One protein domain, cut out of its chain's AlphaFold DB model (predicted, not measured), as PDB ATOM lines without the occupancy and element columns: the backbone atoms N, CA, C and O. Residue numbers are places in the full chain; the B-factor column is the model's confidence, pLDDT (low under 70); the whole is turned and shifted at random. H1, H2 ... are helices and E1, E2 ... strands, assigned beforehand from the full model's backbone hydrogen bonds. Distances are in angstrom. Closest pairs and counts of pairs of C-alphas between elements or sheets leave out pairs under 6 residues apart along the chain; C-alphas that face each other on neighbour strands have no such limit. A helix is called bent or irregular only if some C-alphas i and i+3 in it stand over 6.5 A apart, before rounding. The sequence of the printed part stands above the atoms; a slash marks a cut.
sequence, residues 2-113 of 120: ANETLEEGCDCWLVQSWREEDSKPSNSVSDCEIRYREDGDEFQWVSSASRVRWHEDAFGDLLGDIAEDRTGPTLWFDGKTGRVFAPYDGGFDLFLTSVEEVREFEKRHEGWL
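What this domain is: This is residues 2 to 113 of the 120 residues of an uncharacterized protein of Rhizobium cellulosilyticum (UniProt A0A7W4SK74). A long, twisted sheet of six strands forms a wall, with the helices H1 and H2 set over it near E5 and the hairpin E2 and E3 at one end of the length. The helix H3 lies off the sheet at the other end, where residues 106 to 113 stick out. The printed part has 112 residues, with three named helices and six named strands in the order H1 E1 E2 E3 H2 E4 E5 E6 H3, a mixed class. The sheet, all antiparallel, runs E2 E3 E1 E4 E5 E6. The whole is compact, with a radius of gyration of the C-alphas of 14.9 A and spans of 43 by 29 by 25 A.

Where its parts are: Find C-alpha 2 at (-11.870, 39.621, -39.835), where H1, residues 2 to 6, begins. E1, residues 11 to 19, runs 26.7 A, and E2 takes residues 32 to 36. E3, residues 45 to 53, runs 25.1 A from C-alpha 45 at (-12.323, 46.398, -14.785). H2, residues 56 to 67, spans 14.4 A and is irregular, with C-alphas 58 and 61 7.8 A apart. Next come E4, residues 74 to 78, E5, residues 84 to 88, and E6, residues 91 to 95. H3, residues 99 to 108, spans 14.2 A and ends at C-alpha 108 at (-4.878, 29.203, -46.368).

How they stand to each other: Begin at the sheet's edge strand E2, in a hairpin with E3, where N 34 and O 47 are 2.8 A apart, within hydrogen-bond range. Then look from E3 to E1 at N 14 and O 50, 2.9 A, and from E1 to E4 at N 13 and O 77, 2.8 A. E4, E5 and E6 form a meander, each strand the antiparallel neighbour of the one before; look at N 76 and O 85, 2.8 A, and N 86 and O 93, 2.9 A. E3, H2 and E4 make a split strand-helix-strand unit, two strands running the same way with E1 between them, and its crossover is right-handed. H1 is on the sheet at a height of 7.8 A, only just over E5, on which three of its C-alphas fall; its closest C-alphas to E5 are those of Ala 2 and Phe 85, 6.5 A. H2 stands up from the sheet at 47 degrees by its rough line, over E5, where the closest C-alphas are those of Ile 66 and Tyr 88, 5.6 A. H1 and H2 are close but not clearly touching, with Asn 3 and Glu 56 the closest C-alphas at 7.2 A. H3 is only just not on the sheet, with 4 pairs of C-alphas within 10 A, and is apart from H1 and H2. In H1 and H3 every O i to N i+4 pair is within hydrogen-bond range; in H2, 6 of 8 are.

The domain as a whole: Look for the two C-alphas farthest apart at Glu 42 and Arg 108, 43.0 A. The printed part has no cut, and the link from E1 to E2, residues 20 to 31, is long. The mean pLDDT of the printed part is 91.2, with residues 28 to 29 under 70.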
ATOM      1  N   ALA A   2     -10.636  39.376 -40.595       83.31
ATOM      2  CA  ALA A   2     -11.870  39.621 -39.835       83.31
ATOM      3  C   ALA A   2     -13.158  39.214 -40.592       83.31
ATOM      4  O   ALA A   2     -13.959  38.449 -40.062       83.31
ATOM      5  N   ASN A   3     -13.294  39.588 -41.874       88.31
ATOM      6  CA  ASN A   3     -14.424  39.160 -42.721       88.31
ATOM      7  C   ASN A   3     -14.447  37.650 -43.008       88.31
ATOM      8  O   ASN A   3     -15.510  37.093 -43.256       88.31
ATOM      9  N   GLU A   4     -13.292  36.977 -42.987       86.06
ATOM     10  CA  GLU A   4     -13.233  35.515 -43.139       86.06
ATOM     11  C   GLU A   4     -13.647  34.788 -41.854       86.06
ATOM     12  O   GLU A   4     -14.050  33.631 -41.918       86.06
ATOM     13  N   THR A   5     -13.550  35.455 -40.700       87.25
ATOM     14  CA  THR A   5     -13.941  34.909 -39.397       87.25
ATOM     15  C   THR A   5     -15.400  35.206 -39.071       87.25
ATOM     16  O   THR A   5     -16.129  34.296 -38.688       87.25
ATOM     17  N   LEU A   6     -15.829  36.462 -39.198       89.06
ATOM     18  CA  LEU A   6     -17.154  36.910 -38.762       89.06
ATOM     19  C   LEU A   6     -18.183  36.957 -39.890       89.06
ATOM     20  O   LEU A   6     -19.361  36.969 -39.583       89.06
ATOM     21  N   GLU A   7     -17.767  36.918 -41.159       90.50
ATOM     22  CA  GLU A   7     -18.613  37.169 -42.336       90.50
ATOM     23  C   GLU A   7     -19.161  38.612 -42.397       90.50
ATOM     24  O   GLU A   7     -19.642  39.187 -41.421       90.50
ATOM     25  N   GLU A   8     -19.098  39.226 -43.580       92.50
ATOM     26  CA  GLU A   8     -19.584  40.594 -43.793       92.50
ATOM     27  C   GLU A   8     -21.090  40.708 -43.495       92.50
ATOM     28  O   GLU A   8     -21.916  39.959 -44.024       92.50
ATOM     29  N   GLY A   9     -21.464  41.681 -42.665       91.50
ATOM     30  CA  GLY A   9     -22.847  41.939 -42.286       91.50
ATOM     31  C   GLY A   9     -23.434  40.948 -41.281       91.50
ATOM     32  O   GLY A   9     -24.667  40.905 -41.172       91.50
ATOM     33  N   CYS A  10     -22.621  40.159 -40.573       92.69
ATOM     34  CA  CYS A  10     -23.112  39.272 -39.521       92.69
ATOM     35  C   CYS A  10     -23.602  40.049 -38.289       92.69
ATOM     36  O   CYS A  10     -23.171  41.171 -38.025       92.69
ATOM     37  N   ASP A  11     -24.508  39.435 -37.525       94.38
ATOM     38  CA  ASP A  11     -24.889  39.942 -36.206       94.38
ATOM     39  C   ASP A  11     -23.894  39.392 -35.181       94.38
ATOM     40  O   ASP A  11     -23.854  38.181 -34.949       94.38
ATOM     41  N   CYS A  12     -23.128  40.263 -34.538       94.81
ATOM     42  CA  CYS A  12     -22.136  39.867 -33.548       94.81
ATOM     43  C   CYS A  12     -22.239  40.712 -32.279       94.81
ATOM     44  O   CYS A  12     -22.962  41.706 -32.198       94.81
ATOM     45  N   TRP A  13     -21.539  40.265 -31.248       95.25
ATOM     46  CA  TRP A  13     -21.338  41.016 -30.026       95.25
ATOM     47  C   TRP A  13     -19.976  41.682 -30.074       95.25
ATOM     48  O   TRP A  13     -18.975  40.981 -30.191       95.25
ATOM     49  N   LEU A  14     -19.945  43.006 -29.952       96.00
ATOM     50  CA  LEU A  14     -18.733  43.740 -29.623       96.00
ATOM     51  C   LEU A  14     -18.574  43.708 -28.106       96.00
ATOM     52  O   LEU A  14     -19.447  44.192 -27.381       96.00
ATOM     53  N   VAL A  15     -17.480  43.121 -27.638       95.62
ATOM     54  CA  VAL A  15     -17.102  43.094 -26.227       95.62
ATOM     55  C   VAL A  15     -15.858  43.945 -26.054       95.62
ATOM     56  O   VAL A  15     -14.859  43.735 -26.737       95.62
ATOM     57  N   GLN A  16     -15.930  44.906 -25.141       95.75
ATOM     58  CA  GLN A  16     -14.838  45.827 -24.838       95.75
ATOM     59  C   GLN A  16     -14.626  45.870 -23.334       95.75
ATOM     60  O   GLN A  16     -15.596  46.015 -22.582       95.75
ATOM     61  N   SER A  17     -13.368  45.790 -22.921       94.38
ATOM     62  CA  SER A  17     -12.942  45.894 -21.531       94.38
ATOM     63  C   SER A  17     -12.008  47.085 -21.349       94.38
ATOM     64  O   SER A  17     -11.135  47.322 -22.179       94.38
ATOM     65  N   TRP A  18     -12.170  47.836 -20.266       93.50
ATOM     66  CA  TRP A  18     -11.287  48.946 -19.894       93.50
ATOM     67  C   TRP A  18     -11.220  49.076 -18.372       93.50
ATOM     68  O   TRP A  18     -12.063  48.533 -17.652       93.50
ATOM     69  N   ARG A  19     -10.211  49.781 -17.861       93.56
ATOM     70  CA  ARG A  19     -10.146  50.102 -16.430       93.56
ATOM     71  C   ARG A  19     -11.142  51.210 -16.139       93.56
ATOM     72  O   ARG A  19     -11.249  52.147 -16.917       93.56
ATOM     73  N   GLU A  20     -11.843  51.148 -15.014       90.81
ATOM     74  CA  GLU A  20     -12.865  52.149 -14.672       90.81
ATOM     75  C   GLU A  20     -12.310  53.585 -14.595       90.81
ATOM     76  O   GLU A  20     -13.039  54.546 -14.832       90.81
ATOM     77  N   GLU A  21     -11.020  53.727 -14.294       89.25
ATOM     78  CA  GLU A  21     -10.314  55.012 -14.239       89.25
ATOM     79  C   GLU A  21      -9.938  55.562 -15.627       89.25
ATOM     80  O   GLU A  21      -9.705  56.765 -15.768       89.25
ATOM     81  N   ASP A  22      -9.908  54.701 -16.647       87.69
ATOM     82  CA  ASP A  22      -9.591  55.070 -18.023       87.69
ATOM     83  C   ASP A  22     -10.833  55.587 -18.761       87.69
ATOM     84  O   ASP A  22     -11.988  55.359 -18.387       87.69
ATOM     85  N   SER A  23     -10.597  56.292 -19.868       81.94
ATOM     86  CA  SER A  23     -11.693  56.710 -20.741       81.94
ATOM     87  C   SER A  23     -12.345  55.500 -21.397       81.94
ATOM     88  O   SER A  23     -11.671  54.591 -21.880       81.94
ATOM     89  N   LYS A  24     -13.679  55.521 -21.454       81.56
ATOM     90  CA  LYS A  24     -14.453  54.490 -22.138       81.56
ATOM     91  C   LYS A  24     -14.007  54.394 -23.610       81.56
ATOM     92  O   LYS A  24     -13.927  55.442 -24.258       81.56
ATOM     93  N   PRO A  25     -13.770  53.185 -24.152       80.56
ATOM     94  CA  PRO A  25     -13.397  53.011 -25.551       80.56
ATOM     95  C   PRO A  25     -14.418  53.633 -26.510       80.56
ATOM     96  O   PRO A  25     -15.616  53.712 -26.210       80.56
ATOM     97  N   SER A  26     -13.950  54.040 -27.688       74.00
ATOM     98  CA  SER A  26     -14.813  54.443 -28.800       74.00
ATOM     99  C   SER A  26     -15.777  53.305 -29.180       74.00
ATOM    100  O   SER A  26     -15.541  52.130 -28.890       74.00
ATOM    101  N   ASN A  27     -16.922  53.658 -29.773       71.19
ATOM    102  CA  ASN A  27     -17.982  52.726 -30.198       71.19
ATOM    103  C   ASN A  27     -18.623  51.870 -29.090       71.19
ATOM    104  O   ASN A  27     -19.430  50.985 -29.377       71.19
ATOM    105  N   SER A  28     -18.352  52.186 -27.826       64.12
ATOM    106  CA  SER A  28     -18.922  51.486 -26.684       64.12
ATOM    107  C   SER A  28     -20.380  51.891 -26.429       64.12
ATOM    108  O   SER A  28     -20.722  52.703 -25.563       64.12
ATOM    109  N   VAL A  29     -21.291  51.283 -27.178       67.81
ATOM    110  CA  VAL A  29     -22.690  51.150 -26.758       67.81
ATOM    111  C   VAL A  29     -22.745  49.938 -25.823       67.81
ATOM    112  O   VAL A  29     -22.098  48.936 -26.103       67.81
ATOM    113  N   SER A  30     -23.441  50.026 -24.688       73.88
ATOM    114  CA  SER A  30     -23.513  48.915 -23.723       73.88
ATOM    115  C   SER A  30     -24.955  48.422 -23.624       73.88
ATOM    116  O   SER A  30     -25.792  49.110 -23.041       73.88
ATOM    117  N   ASP A  31     -25.243  47.230 -24.157       82.56
ATOM    118  CA  ASP A  31     -26.497  46.520 -23.858       82.56
ATOM    119  C   ASP A  31     -26.434  45.925 -22.447       82.56
ATOM    120  O   ASP A  31     -27.422  45.897 -21.710       82.56
ATOM    121  N   CYS A  32     -25.246  45.466 -22.056       89.25
ATOM    122  CA  CYS A  32     -24.925  45.073 -20.697       89.25
ATOM    123  C   CYS A  32     -23.495  45.479 -20.333       89.25
ATOM    124  O   CYS A  32     -22.633  45.667 -21.193       89.25
ATOM    125  N   GLU A  33     -23.264  45.631 -19.035       93.38
ATOM    126  CA  GLU A  33     -21.973  45.990 -18.469       93.38
ATOM    127  C   GLU A  33     -21.781  45.242 -17.153       93.38
ATOM    128  O   GLU A  33     -22.712  45.129 -16.350       93.38
ATOM    129  N   ILE A  34     -20.572  44.738 -16.934       94.88
ATOM    130  CA  ILE A  34     -20.149  44.147 -15.670       94.88
ATOM    131  C   ILE A  34     -18.924  44.889 -15.150       94.88
ATOM    132  O   ILE A  34     -18.065  45.314 -15.920       94.88
ATOM    133  N   ARG A  35     -18.856  45.028 -13.827       95.44
ATOM    134  CA  ARG A  35     -17.675  45.522 -13.116       95.44
ATOM    135  C   ARG A  35     -17.099  44.389 -12.296       95.44
ATOM    136  O   ARG A  35     -17.849  43.695 -11.606       95.44
ATOM    137  N   TYR A  36     -15.793  44.208 -12.365       94.56
ATOM    138  CA  TYR A  36     -15.096  43.176 -11.613       94.56
ATOM    139  C   TYR A  36     -13.680  43.630 -11.265       94.56
ATOM    140  O   TYR A  36     -13.196  44.659 -11.729       94.56
ATOM    141  N   ARG A  37     -13.030  42.876 -10.388       95.75
ATOM    142  CA  ARG A  37     -11.635  43.061  -9.998       95.75
ATOM    143  C   ARG A  37     -10.983  41.689 -10.041       95.75
ATOM    144  O   ARG A  37     -11.564  40.753  -9.491       95.75
ATOM    145  N   GLU A  38      -9.833  41.571 -10.691       91.25
ATOM    146  CA  GLU A  38      -9.049  40.337 -10.655       91.25
ATOM    147  C   GLU A  38      -8.119  40.328  -9.437       91.25
ATOM    148  O   GLU A  38      -7.778  41.374  -8.872       91.25
ATOM    149  N   ASP A  39      -7.735  39.133  -8.990       91.62
ATOM    150  CA  ASP A  39      -6.835  38.982  -7.849       91.62
ATOM    151  C   ASP A  39      -5.467  39.595  -8.177       91.62
ATOM    152  O   ASP A  39      -4.737  39.103  -9.036       91.62
ATOM    153  N   GLY A  40      -5.106  40.655  -7.454       88.69
ATOM    154  CA  GLY A  40      -3.859  41.396  -7.659       88.69
ATOM    155  C   GLY A  40      -4.041  42.771  -8.305       88.69
ATOM    156  O   GLY A  40      -3.109  43.569  -8.254       88.69
ATOM    157  N   ASP A  41      -5.233  43.088  -8.816       90.44
ATOM    158  CA  ASP A  41      -5.507  44.403  -9.389       90.44
ATOM    159  C   ASP A  41      -5.829  45.453  -8.317       90.44
ATOM    160  O   ASP A  41      -6.678  45.275  -7.430       90.44
ATOM    161  N   GLU A  42      -5.191  46.618  -8.441       93.62
ATOM    162  CA  GLU A  42      -5.493  47.794  -7.616       93.62
ATOM    163  C   GLU A  42      -6.729  48.561  -8.127       93.62
ATOM    164  O   GLU A  42      -7.404  49.232  -7.341       93.62
ATOM    165  N   PHE A  43      -7.109  48.364  -9.392       91.75
ATOM    166  CA  PHE A  43      -8.226  49.025 -10.077       91.75
ATOM    167  C   PHE A  43      -9.419  48.072 -10.318       91.75
ATOM    168  O   PHE A  43      -9.371  46.888  -9.982       91.75
ATOM    169  N   GLN A  44     -10.535  48.601 -10.833       95.06
ATOM    170  CA  GLN A  44     -11.668  47.798 -11.315       95.06
ATOM    171  C   GLN A  44     -11.671  47.744 -12.840       95.06
ATOM    172  O   GLN A  44     -11.431  48.752 -13.506       95.06
ATOM    173  N   TRP A  45     -11.998  46.578 -13.381       95.06
ATOM    174  CA  TRP A  45     -12.323  46.398 -14.785       95.06
ATOM    175  C   TRP A  45     -13.803  46.648 -15.024       95.06
ATOM    176  O   TRP A  45     -14.663  46.259 -14.227       95.06
ATOM    177  N   VAL A  46     -14.088  47.241 -16.172       94.50
ATOM    178  CA  VAL A  46     -15.419  47.327 -16.751       94.50
ATOM    179  C   VAL A  46     -15.387  46.562 -18.065       94.50
ATOM    180  O   VAL A  46     -14.580  46.884 -18.931       94.50
ATOM    181  N   SER A  47     -16.269  45.577 -18.224       94.50
ATOM    182  CA  SER A  47     -16.520  44.938 -19.518       94.50
ATOM    183  C   SER A  47     -17.937  45.238 -19.959       94.50
ATOM    184  O   SER A  47     -18.889  45.009 -19.213       94.50
ATOM    185  N   SER A  48     -18.083  45.706 -21.190       94.44
ATOM    186  CA  SER A  48     -19.381  45.881 -21.833       94.44
ATOM    187  C   SER A  48     -19.544  44.940 -23.009       94.44
ATOM    188  O   SER A  48     -18.560  44.590 -23.658       94.44
ATOM    189  N   ALA A  49     -20.791  44.581 -23.296       94.31
ATOM    190  CA  ALA A  49     -21.155  43.934 -24.543       94.31
ATOM    191  C   ALA A  49     -22.309  44.688 -25.211       94.31
ATOM    192  O   ALA A  49     -23.274  45.089 -24.550       94.31
ATOM    193  N   SER A  50     -22.229  44.844 -26.528       94.00
ATOM    194  CA  SER A  50     -23.328  45.324 -27.367       94.00
ATOM    195  C   SER A  50     -23.508  44.476 -28.604       94.00
ATOM    196  O   SER A  50     -22.553  43.960 -29.183       94.00
ATOM    197  N   ARG A  51     -24.761  44.358 -29.032       93.69
ATOM    198  CA  ARG A  51     -25.100  43.796 -30.332       93.69
ATOM    199  C   ARG A  51     -24.760  44.808 -31.412       93.69
ATOM    200  O   ARG A  51     -25.287  45.919 -31.426       93.69
ATOM    201  N   VAL A  52     -23.925  44.390 -32.347       93.81
ATOM    202  CA  VAL A  52     -23.537  45.180 -33.508       93.81
ATOM    203  C   VAL A  52     -23.677  44.344 -34.771       93.81
ATOM    204  O   VAL A  52     -23.835  43.122 -34.729       93.81
ATOM    205  N   ARG A  53     -23.624  45.022 -35.913       93.44
ATOM    206  CA  ARG A  53     -23.500  44.362 -37.204       93.44
ATOM    207  C   ARG A  53     -22.076  44.532 -37.702       93.44
ATOM    208  O   ARG A  53     -21.614  45.668 -37.800       93.44
ATOM    209  N   TRP A  54     -21.388  43.428 -37.975       93.25
ATOM    210  CA  TRP A  54     -20.014  43.472 -38.453       93.25
ATOM    211  C   TRP A  54     -19.953  44.059 -39.862       93.25
ATOM    212  O   TRP A  54     -20.572  43.535 -40.784       93.25
ATOM    213  N   HIS A  55     -19.189  45.134 -40.001       91.69
ATOM    214  CA  HIS A  55     -18.787  45.737 -41.263       91.69
ATOM    215  C   HIS A  55     -17.387  46.300 -41.035       91.69
ATOM    216  O   HIS A  55     -17.219  47.136 -40.144       91.69
ATOM    217  N   GLU A  56     -16.391  45.852 -41.796       85.19
ATOM    218  CA  GLU A  56     -14.988  46.258 -41.591       85.19
ATOM    219  C   GLU A  56     -14.830  47.789 -41.605       85.19
ATOM    220  O   GLU A  56     -14.230  48.365 -40.697       85.19
ATOM    221  N   ASP A  57     -15.499  48.460 -42.546       88.69
ATOM    222  CA  ASP A  57     -15.489  49.922 -42.674       88.69
ATOM    223  C   ASP A  57     -16.105  50.647 -41.463       88.69
ATOM    224  O   ASP A  57     -15.718  51.772 -41.150       88.69
ATOM    225  N   ALA A  58     -17.059  50.025 -40.760       90.06
ATOM    226  CA  ALA A  58     -17.714  50.630 -39.598       90.06
ATOM    227  C   ALA A  58     -16.833  50.606 -38.338       90.06
ATOM    228  O   ALA A  58     -17.081  51.363 -37.398       90.06
ATOM    229  N   PHE A  59     -15.815  49.742 -38.317       92.31
ATOM    230  CA  PHE A  59     -14.901  49.570 -37.190       92.31
ATOM    231  C   PHE A  59     -13.459  49.955 -37.521       92.31
ATOM    232  O   PHE A  59     -12.599  49.769 -36.668       92.31
ATOM    233  N   GLY A  60     -13.186  50.527 -38.698       92.00
ATOM    234  CA  GLY A  60     -11.834  50.912 -39.117       92.00
ATOM    235  C   GLY A  60     -11.101  51.793 -38.099       92.00
ATOM    236  O   GLY A  60      -9.966  51.487 -37.745       92.00
ATOM    237  N   ASP A  61     -11.768  52.821 -37.563       92.56
ATOM    238  CA  ASP A  61     -11.184  53.696 -36.534       92.56
ATOM    239  C   ASP A  61     -10.877  52.927 -35.237       92.56
ATOM    240  O   ASP A  61      -9.797  53.070 -34.673       92.56
ATOM    241  N   LEU A  62     -11.791  52.053 -34.799       93.25
ATOM    242  CA  LEU A  62     -11.598  51.228 -33.602       93.25
ATOM    243  C   LEU A  62     -10.469  50.203 -33.793       93.25
ATOM    244  O   LEU A  62      -9.674  49.994 -32.886       93.25
ATOM    245  N   LEU A  63     -10.370  49.577 -34.967       93.31
ATOM    246  CA  LEU A  63      -9.263  48.680 -35.307       93.31
ATOM    247  C   LEU A  63      -7.926  49.429 -35.325       93.31
ATOM    248  O   LEU A  63      -6.920  48.877 -34.887       93.31
ATOM    249  N   GLY A  64      -7.922  50.681 -35.789       93.44
ATOM    250  CA  GLY A  64      -6.769  51.572 -35.697       93.44
ATOM    251  C   GLY A  64      -6.379  51.867 -34.249       93.44
ATOM    252  O   GLY A  64      -5.218  51.707 -33.890       93.44
ATOM    253  N   ASP A  65      -7.345  52.220 -33.397       94.00
ATOM    254  CA  ASP A  65      -7.096  52.460 -31.971       94.00
ATOM    255  C   ASP A  65      -6.560  51.200 -31.258       94.00
ATOM    256  O   ASP A  65      -5.656  51.310 -30.429       94.00
ATOM    257  N   ILE A  66      -7.058  50.006 -31.605       94.69
ATOM    258  CA  ILE A  66      -6.555  48.719 -31.090       94.69
ATOM    259  C   ILE A  66      -5.103  48.485 -31.520       94.69
ATOM    260  O   ILE A  66      -4.270  48.104 -30.701       94.69
ATOM    261  N   ALA A  67      -4.788  48.731 -32.794       94.38
ATOM    262  CA  ALA A  67      -3.441  48.568 -33.333       94.38
ATOM    263  C   ALA A  67      -2.427  49.573 -32.756       94.38
ATOM    264  O   ALA A  67      -1.228  49.375 -32.899       94.38
ATOM    265  N   GLU A  68      -2.896  50.649 -32.126       94.81
ATOM    266  CA  GLU A  68      -2.061  51.641 -31.447       94.81
ATOM    267  C   GLU A  68      -2.076  51.502 -29.911       94.81
ATOM    268  O   GLU A  68      -1.633  52.418 -29.216       94.81
ATOM    269  N   ASP A  69      -2.602  50.389 -29.381       92.12
ATOM    270  CA  ASP A  69      -2.730  50.111 -27.939       92.12
ATOM    271  C   ASP A  69      -3.484  51.221 -27.172       92.12
ATOM    272  O   ASP A  69      -3.203  51.550 -26.019       92.12
ATOM    273  N   ARG A  70      -4.462  51.856 -27.834       91.75
ATOM    274  CA  ARG A  70      -5.288  52.937 -27.257       91.75
ATOM    275  C   ARG A  70      -6.585  52.438 -26.630       91.75
ATOM    276  O   ARG A  70      -7.343  53.225 -26.063       91.75
ATOM    277  N   THR A  71      -6.858  51.146 -26.744       91.62
ATOM    278  CA  THR A  71      -8.031  50.483 -26.174       91.62
ATOM    279  C   THR A  71      -7.595  49.391 -25.214       91.62
ATOM    280  O   THR A  71      -6.551  48.781 -25.409       91.62
ATOM    281  N   GLY A  72      -8.440  49.050 -24.241       92.00
ATOM    282  CA  GLY A  72      -8.296  47.766 -23.557       92.00
ATOM    283  C   GLY A  72      -8.751  46.583 -24.432       92.00
ATOM    284  O   GLY A  72      -9.104  46.769 -25.604       92.00
ATOM    285  N   PRO A  73      -8.769  45.357 -23.872       94.56
ATOM    286  CA  PRO A  73      -9.130  44.149 -24.609       94.56
ATOM    287  C   PRO A  73     -10.467  44.293 -25.341       94.56
ATOM    288  O   PRO A  73     -11.488  44.623 -24.731       94.56
ATOM    289  N   THR A  74     -10.453  44.034 -26.647       95.75
ATOM    290  CA  THR A  74     -11.621  44.164 -27.521       95.75
ATOM    291  C   THR A  74     -11.759  42.923 -28.392       95.75
ATOM    292  O   THR A  74     -10.788  42.456 -28.982       95.75
ATOM    293  N   LEU A  75     -12.970  42.378 -28.483       96.75
ATOM    294  CA  LEU A  75     -13.271  41.249 -29.356       96.75
ATOM    295  C   LEU A  75     -14.663  41.355 -29.963       96.75
ATOM    296  O   LEU A  75     -15.565  41.995 -29.420       96.75
ATOM    297  N   TRP A  76     -14.841  40.649 -31.070       96.62
ATOM    298  CA  TRP A  76     -16.127  40.413 -31.698       96.62
ATOM    299  C   TRP A  76     -16.459  38.930 -31.635       96.62
ATOM    300  O   TRP A  76     -15.640  38.086 -31.994       96.62
ATOM    301  N   PHE A  77     -17.678  38.621 -31.210       95.50
ATOM    302  CA  PHE A  77     -18.189  37.262 -31.073       95.50
ATOM    303  C   PHE A  77     -19.448  37.079 -31.921       95.50
ATOM    304  O   PHE A  77     -20.473  37.719 -31.671       95.50
ATOM    305  N   ASP A  78     -19.402  36.189 -32.908       94.94
ATOM    306  CA  ASP A  78     -20.595  35.789 -33.651       94.94
ATOM    307  C   ASP A  78     -21.426  34.822 -32.798       94.94
ATOM    308  O   ASP A  78     -21.073  33.659 -32.603       94.94
ATOM    309  N   GLY A  79     -22.575  35.298 -32.316       88.69
ATOM    310  CA  GLY A  79     -23.468  34.508 -31.469       88.69
ATOM    311  C   GLY A  79     -24.168  33.342 -32.179       88.69
ATOM    312  O   GLY A  79     -24.770  32.514 -31.497       88.69
ATOM    313  N   LYS A  80     -24.137  33.272 -33.518       91.75
ATOM    314  CA  LYS A  80     -24.725  32.171 -34.299       91.75
ATOM    315  C   LYS A  80     -23.718  31.054 -34.526       91.75
ATOM    316  O   LYS A  80     -24.071  29.891 -34.344       91.75
ATOM    317  N   THR A  81     -22.501  31.395 -34.944       92.00
ATOM    318  CA  THR A  81     -21.468  30.397 -35.264       92.00
ATOM    319  C   THR A  81     -20.604  30.052 -34.060       92.00
ATOM    320  O   THR A  81     -20.150  28.921 -33.945       92.00
ATOM    321  N   GLY A  82     -20.417  30.986 -33.129       91.81
ATOM    322  CA  GLY A  82     -19.504  30.853 -32.001       91.81
ATOM    323  C   GLY A  82     -18.077  31.319 -32.303       91.81
ATOM    324  O   GLY A  82     -17.212  31.175 -31.442       91.81
ATOM    325  N   ARG A  83     -17.814  31.861 -33.501       95.69
ATOM    326  CA  ARG A  83     -16.486  32.356 -33.881       95.69
ATOM    327  C   ARG A  83     -16.150  33.662 -33.163       95.69
ATOM    328  O   ARG A  83     -17.027  34.502 -32.949       95.69
ATOM    329  N   VAL A  84     -14.874  33.842 -32.829       96.75
ATOM    330  CA  VAL A  84     -14.359  35.064 -32.194       96.75
ATOM    331  C   VAL A  84     -13.201  35.634 -33.001       96.75
ATOM    332  O   VAL A  84     -12.309  34.895 -33.417       96.75
ATOM    333  N   PHE A  85     -13.209  36.953 -33.158       96.50
ATOM    334  CA  PHE A  85     -12.096  37.753 -33.652       96.50
ATOM    335  C   PHE A  85     -11.645  38.710 -32.544       96.50
ATOM    336  O   PHE A  85     -12.434  39.545 -32.100       96.50
ATOM    337  N   ALA A  86     -10.399  38.580 -32.089       96.75
ATOM    338  CA  ALA A  86      -9.833  39.358 -30.986       96.75
ATOM    339  C   ALA A  86      -8.512  40.026 -31.418       96.75
ATOM    340  O   ALA A  86      -7.443  39.443 -31.231       96.75
ATOM    341  N   PRO A  87      -8.564  41.207 -32.059       95.69
ATOM    342  CA  PRO A  87      -7.367  41.945 -32.457       95.69
ATOM    343  C   PRO A  87      -6.663  42.632 -31.280       95.69
ATOM    344  O   PRO A  87      -7.290  42.976 -30.279       95.69
ATOM    345  N   TYR A  88      -5.359  42.855 -31.433       94.69
ATOM    346  CA  TYR A  88      -4.482  43.556 -30.488       94.69
ATOM    347  C   TYR A  88      -3.303  44.217 -31.229       94.69
ATOM    348  O   TYR A  88      -3.103  43.972 -32.421       94.69
ATOM    349  N   ASP A  89      -2.508  45.048 -30.545       93.94
ATOM    350  CA  ASP A  89      -1.300  45.643 -31.138       93.94
ATOM    351  C   ASP A  89      -0.324  44.549 -31.611       93.94
ATOM    352  O   ASP A  89       0.194  43.749 -30.829       93.94
ATOM    353  N   GLY A  90      -0.104  44.503 -32.925       89.44
ATOM    354  CA  GLY A  90       0.782  43.545 -33.581       89.44
ATOM    355  C   GLY A  90       0.114  42.266 -34.094       89.44
ATOM    356  O   GLY A  90       0.799  41.470 -34.739       89.44
ATOM    357  N   GLY A  91      -1.191  42.052 -33.885       91.19
ATOM    358  CA  GLY A  91      -1.840  40.827 -34.355       91.19
ATOM    359  C   GLY A  91      -3.312  40.665 -33.988       91.19
ATOM    360  O   GLY A  91      -4.058  41.623 -33.799       91.19
ATOM    361  N   PHE A  92      -3.758  39.414 -33.973       93.12
ATOM    362  CA  PHE A  92      -5.104  39.031 -33.567       93.12
ATOM    363  C   PHE A  92      -5.151  37.543 -33.230       93.12
ATOM    364  O   PHE A  92      -4.433  36.740 -33.827       93.12
ATOM    365  N   ASP A  93      -6.080  37.182 -32.353       93.38
ATOM    366  CA  ASP A  93      -6.444  35.797 -32.084       93.38
ATOM    367  C   ASP A  93      -7.791  35.467 -32.731       93.38
ATOM    368  O   ASP A  93      -8.723  36.280 -32.754       93.38
ATOM    369  N   LEU A  94      -7.896  34.241 -33.247       94.19
ATOM    370  CA  LEU A  94      -9.121  33.690 -33.816       94.19
ATOM    371  C   LEU A  94      -9.542  32.453 -33.033       94.19
ATOM    372  O   LEU A  94      -8.765  31.511 -32.887       94.19
ATOM    373  N   PHE A  95     -10.802  32.416 -32.610       94.38
ATOM    374  CA  PHE A  95     -11.403  31.208 -32.053       94.38
ATOM    375  C   PHE A  95     -12.385  30.661 -33.080       94.38
ATOM    376  O   PHE A  95     -13.450  31.234 -33.308       94.38
ATOM    377  N   LEU A  96     -11.984  29.575 -33.736       94.25
ATOM    378  CA  LEU A  96     -12.799  28.847 -34.704       94.25
ATOM    379  C   LEU A  96     -13.497  27.666 -34.026       94.25
ATOM    380  O   LEU A  96     -13.153  27.259 -32.916       94.25
ATOM    381  N   THR A  97     -14.513  27.126 -34.686       93.50
ATOM    382  CA  THR A  97     -15.494  26.242 -34.037       93.50
ATOM    383  C   THR A  97     -15.117  24.764 -34.106       93.50
ATOM    384  O   THR A  97     -15.720  23.934 -33.424       93.50
ATOM    385  N   SER A  98     -14.105  24.421 -34.907       93.69
ATOM    386  CA  SER A  98     -13.583  23.064 -35.045       93.69
ATOM    387  C   SER A  98     -12.086  23.057 -35.363       93.69
ATOM    388  O   SER A  98     -11.528  24.027 -35.874       93.69
ATOM    389  N   VAL A  99     -11.431  21.929 -35.084       94.19
ATOM    390  CA  VAL A  99     -10.014  21.722 -35.429       94.19
ATOM    391  C   VAL A  99      -9.826  21.690 -36.948       94.19
ATOM    392  O   VAL A  99      -8.791  22.110 -37.461       94.19
ATOM    393  N   GLU A 100     -10.821  21.196 -37.679       95.25
ATOM    394  CA  GLU A 100     -10.840  21.180 -39.137       95.25
ATOM    395  C   GLU A 100     -10.840  22.602 -39.705       95.25
ATOM    396  O   GLU A 100     -10.016  22.893 -40.571       95.25
ATOM    397  N   GLU A 101     -11.673  23.502 -39.165       93.12
ATOM    398  CA  GLU A 101     -11.663  24.922 -39.542       93.12
ATOM    399  C   GLU A 101     -10.299  25.558 -39.282       93.12
ATOM    400  O   GLU A 101      -9.778  26.246 -40.157       93.12
ATOM    401  N   VAL A 102      -9.692  25.291 -38.119       92.62
ATOM    402  CA  VAL A 102      -8.347  25.792 -37.789       92.62
ATOM    403  C   VAL A 102      -7.328  25.352 -38.834       92.62
ATOM    404  O   VAL A 102      -6.646  26.196 -39.406       92.62
ATOM    405  N   ARG A 103      -7.267  24.057 -39.161       93.00
ATOM    406  CA  ARG A 103      -6.302  23.531 -40.141       93.00
ATOM    407  C   ARG A 103      -6.501  24.105 -41.539       93.00
ATOM    408  O   ARG A 103      -5.531  24.358 -42.253       93.00
ATOM    409  N   GLU A 104      -7.750  24.270 -41.966       92.62
ATOM    410  CA  GLU A 104      -8.058  24.885 -43.259       92.62
ATOM    411  C   GLU A 104      -7.641  26.357 -43.292       92.62
ATOM    412  O   GLU A 104      -7.115  26.822 -44.307       92.62
ATOM    413  N   PHE A 105      -7.845  27.067 -42.183       91.69
ATOM    414  CA  PHE A 105      -7.468  28.464 -42.030       91.69
ATOM    415  C   PHE A 105      -5.945  28.640 -42.007       91.69
ATOM    416  O   PHE A 105      -5.414  29.428 -42.787       91.69
ATOM    417  N   GLU A 106      -5.228  27.842 -41.211       90.94
ATOM    418  CA  GLU A 106      -3.760  27.803 -41.159       90.94
ATOM    419  C   GLU A 106      -3.158  27.532 -42.536       90.94
ATOM    420  O   GLU A 106      -2.263  28.246 -42.979       90.94
ATOM    421  N   LYS A 107      -3.684  26.540 -43.261       92.19
ATOM    422  CA  LYS A 107      -3.207  26.215 -44.609       92.19
ATOM    423  C   LYS A 107      -3.433  27.362 -45.593       92.19
ATOM    424  O   LYS A 107      -2.612  27.582 -46.480       92.19
ATOM    425  N   ARG A 108      -4.562  28.066 -45.490       92.62
ATOM    426  CA  ARG A 108      -4.878  29.203 -46.368       92.62
ATOM    427  C   ARG A 108      -3.960  30.393 -46.102       92.62
ATOM    428  O   ARG A 108      -3.594  31.088 -47.046       92.62
ATOM    429  N   HIS A 109      -3.581  30.589 -44.843       89.81
ATOM    430  CA  HIS A 109      -2.800  31.728 -44.362       89.81
ATOM    431  C   HIS A 109      -1.385  31.333 -43.927       89.81
ATOM    432  O   HIS A 109      -0.779  32.008 -43.105       89.81
ATOM    433  N   GLU A 110      -0.824  30.269 -44.513       88.75
ATOM    434  CA  GLU A 110       0.482  29.710 -44.131       88.75
ATOM    435  C   GLU A 110       1.600  30.767 -44.156       88.75
ATOM    436  O   GLU A 110       2.473  30.775 -43.297       88.75
ATOM    437  N   GLY A 111       1.533  31.716 -45.096       87.56
ATOM    438  CA  GLY A 111       2.508  32.807 -45.212       87.56
ATOM    439  C   GLY A 111       2.459  33.857 -44.095       87.56
ATOM    440  O   GLY A 111       3.336  34.713 -44.049       87.56
ATOM    441  N   TRP A 112       1.442  33.822 -43.234       84.38
ATOM    442  CA  TRP A 112       1.295  34.704 -42.072       84.38
ATOM    443  C   TRP A 112       1.702  34.010 -40.772       84.38
ATOM    444  O   TRP A 112       1.884  34.677 -39.756       84.38
ATOM    445  N   LEU A 113       1.836  32.683 -40.791       84.50
ATOM    446  CA  LEU A 113       2.260  31.928 -39.623       84.50
ATOM    447  C   LEU A 113       3.749  32.166 -39.365       84.50
ATOM    448  O   LEU A 113       4.566  32.196 -40.291       84.50
TER     449      LEU A 113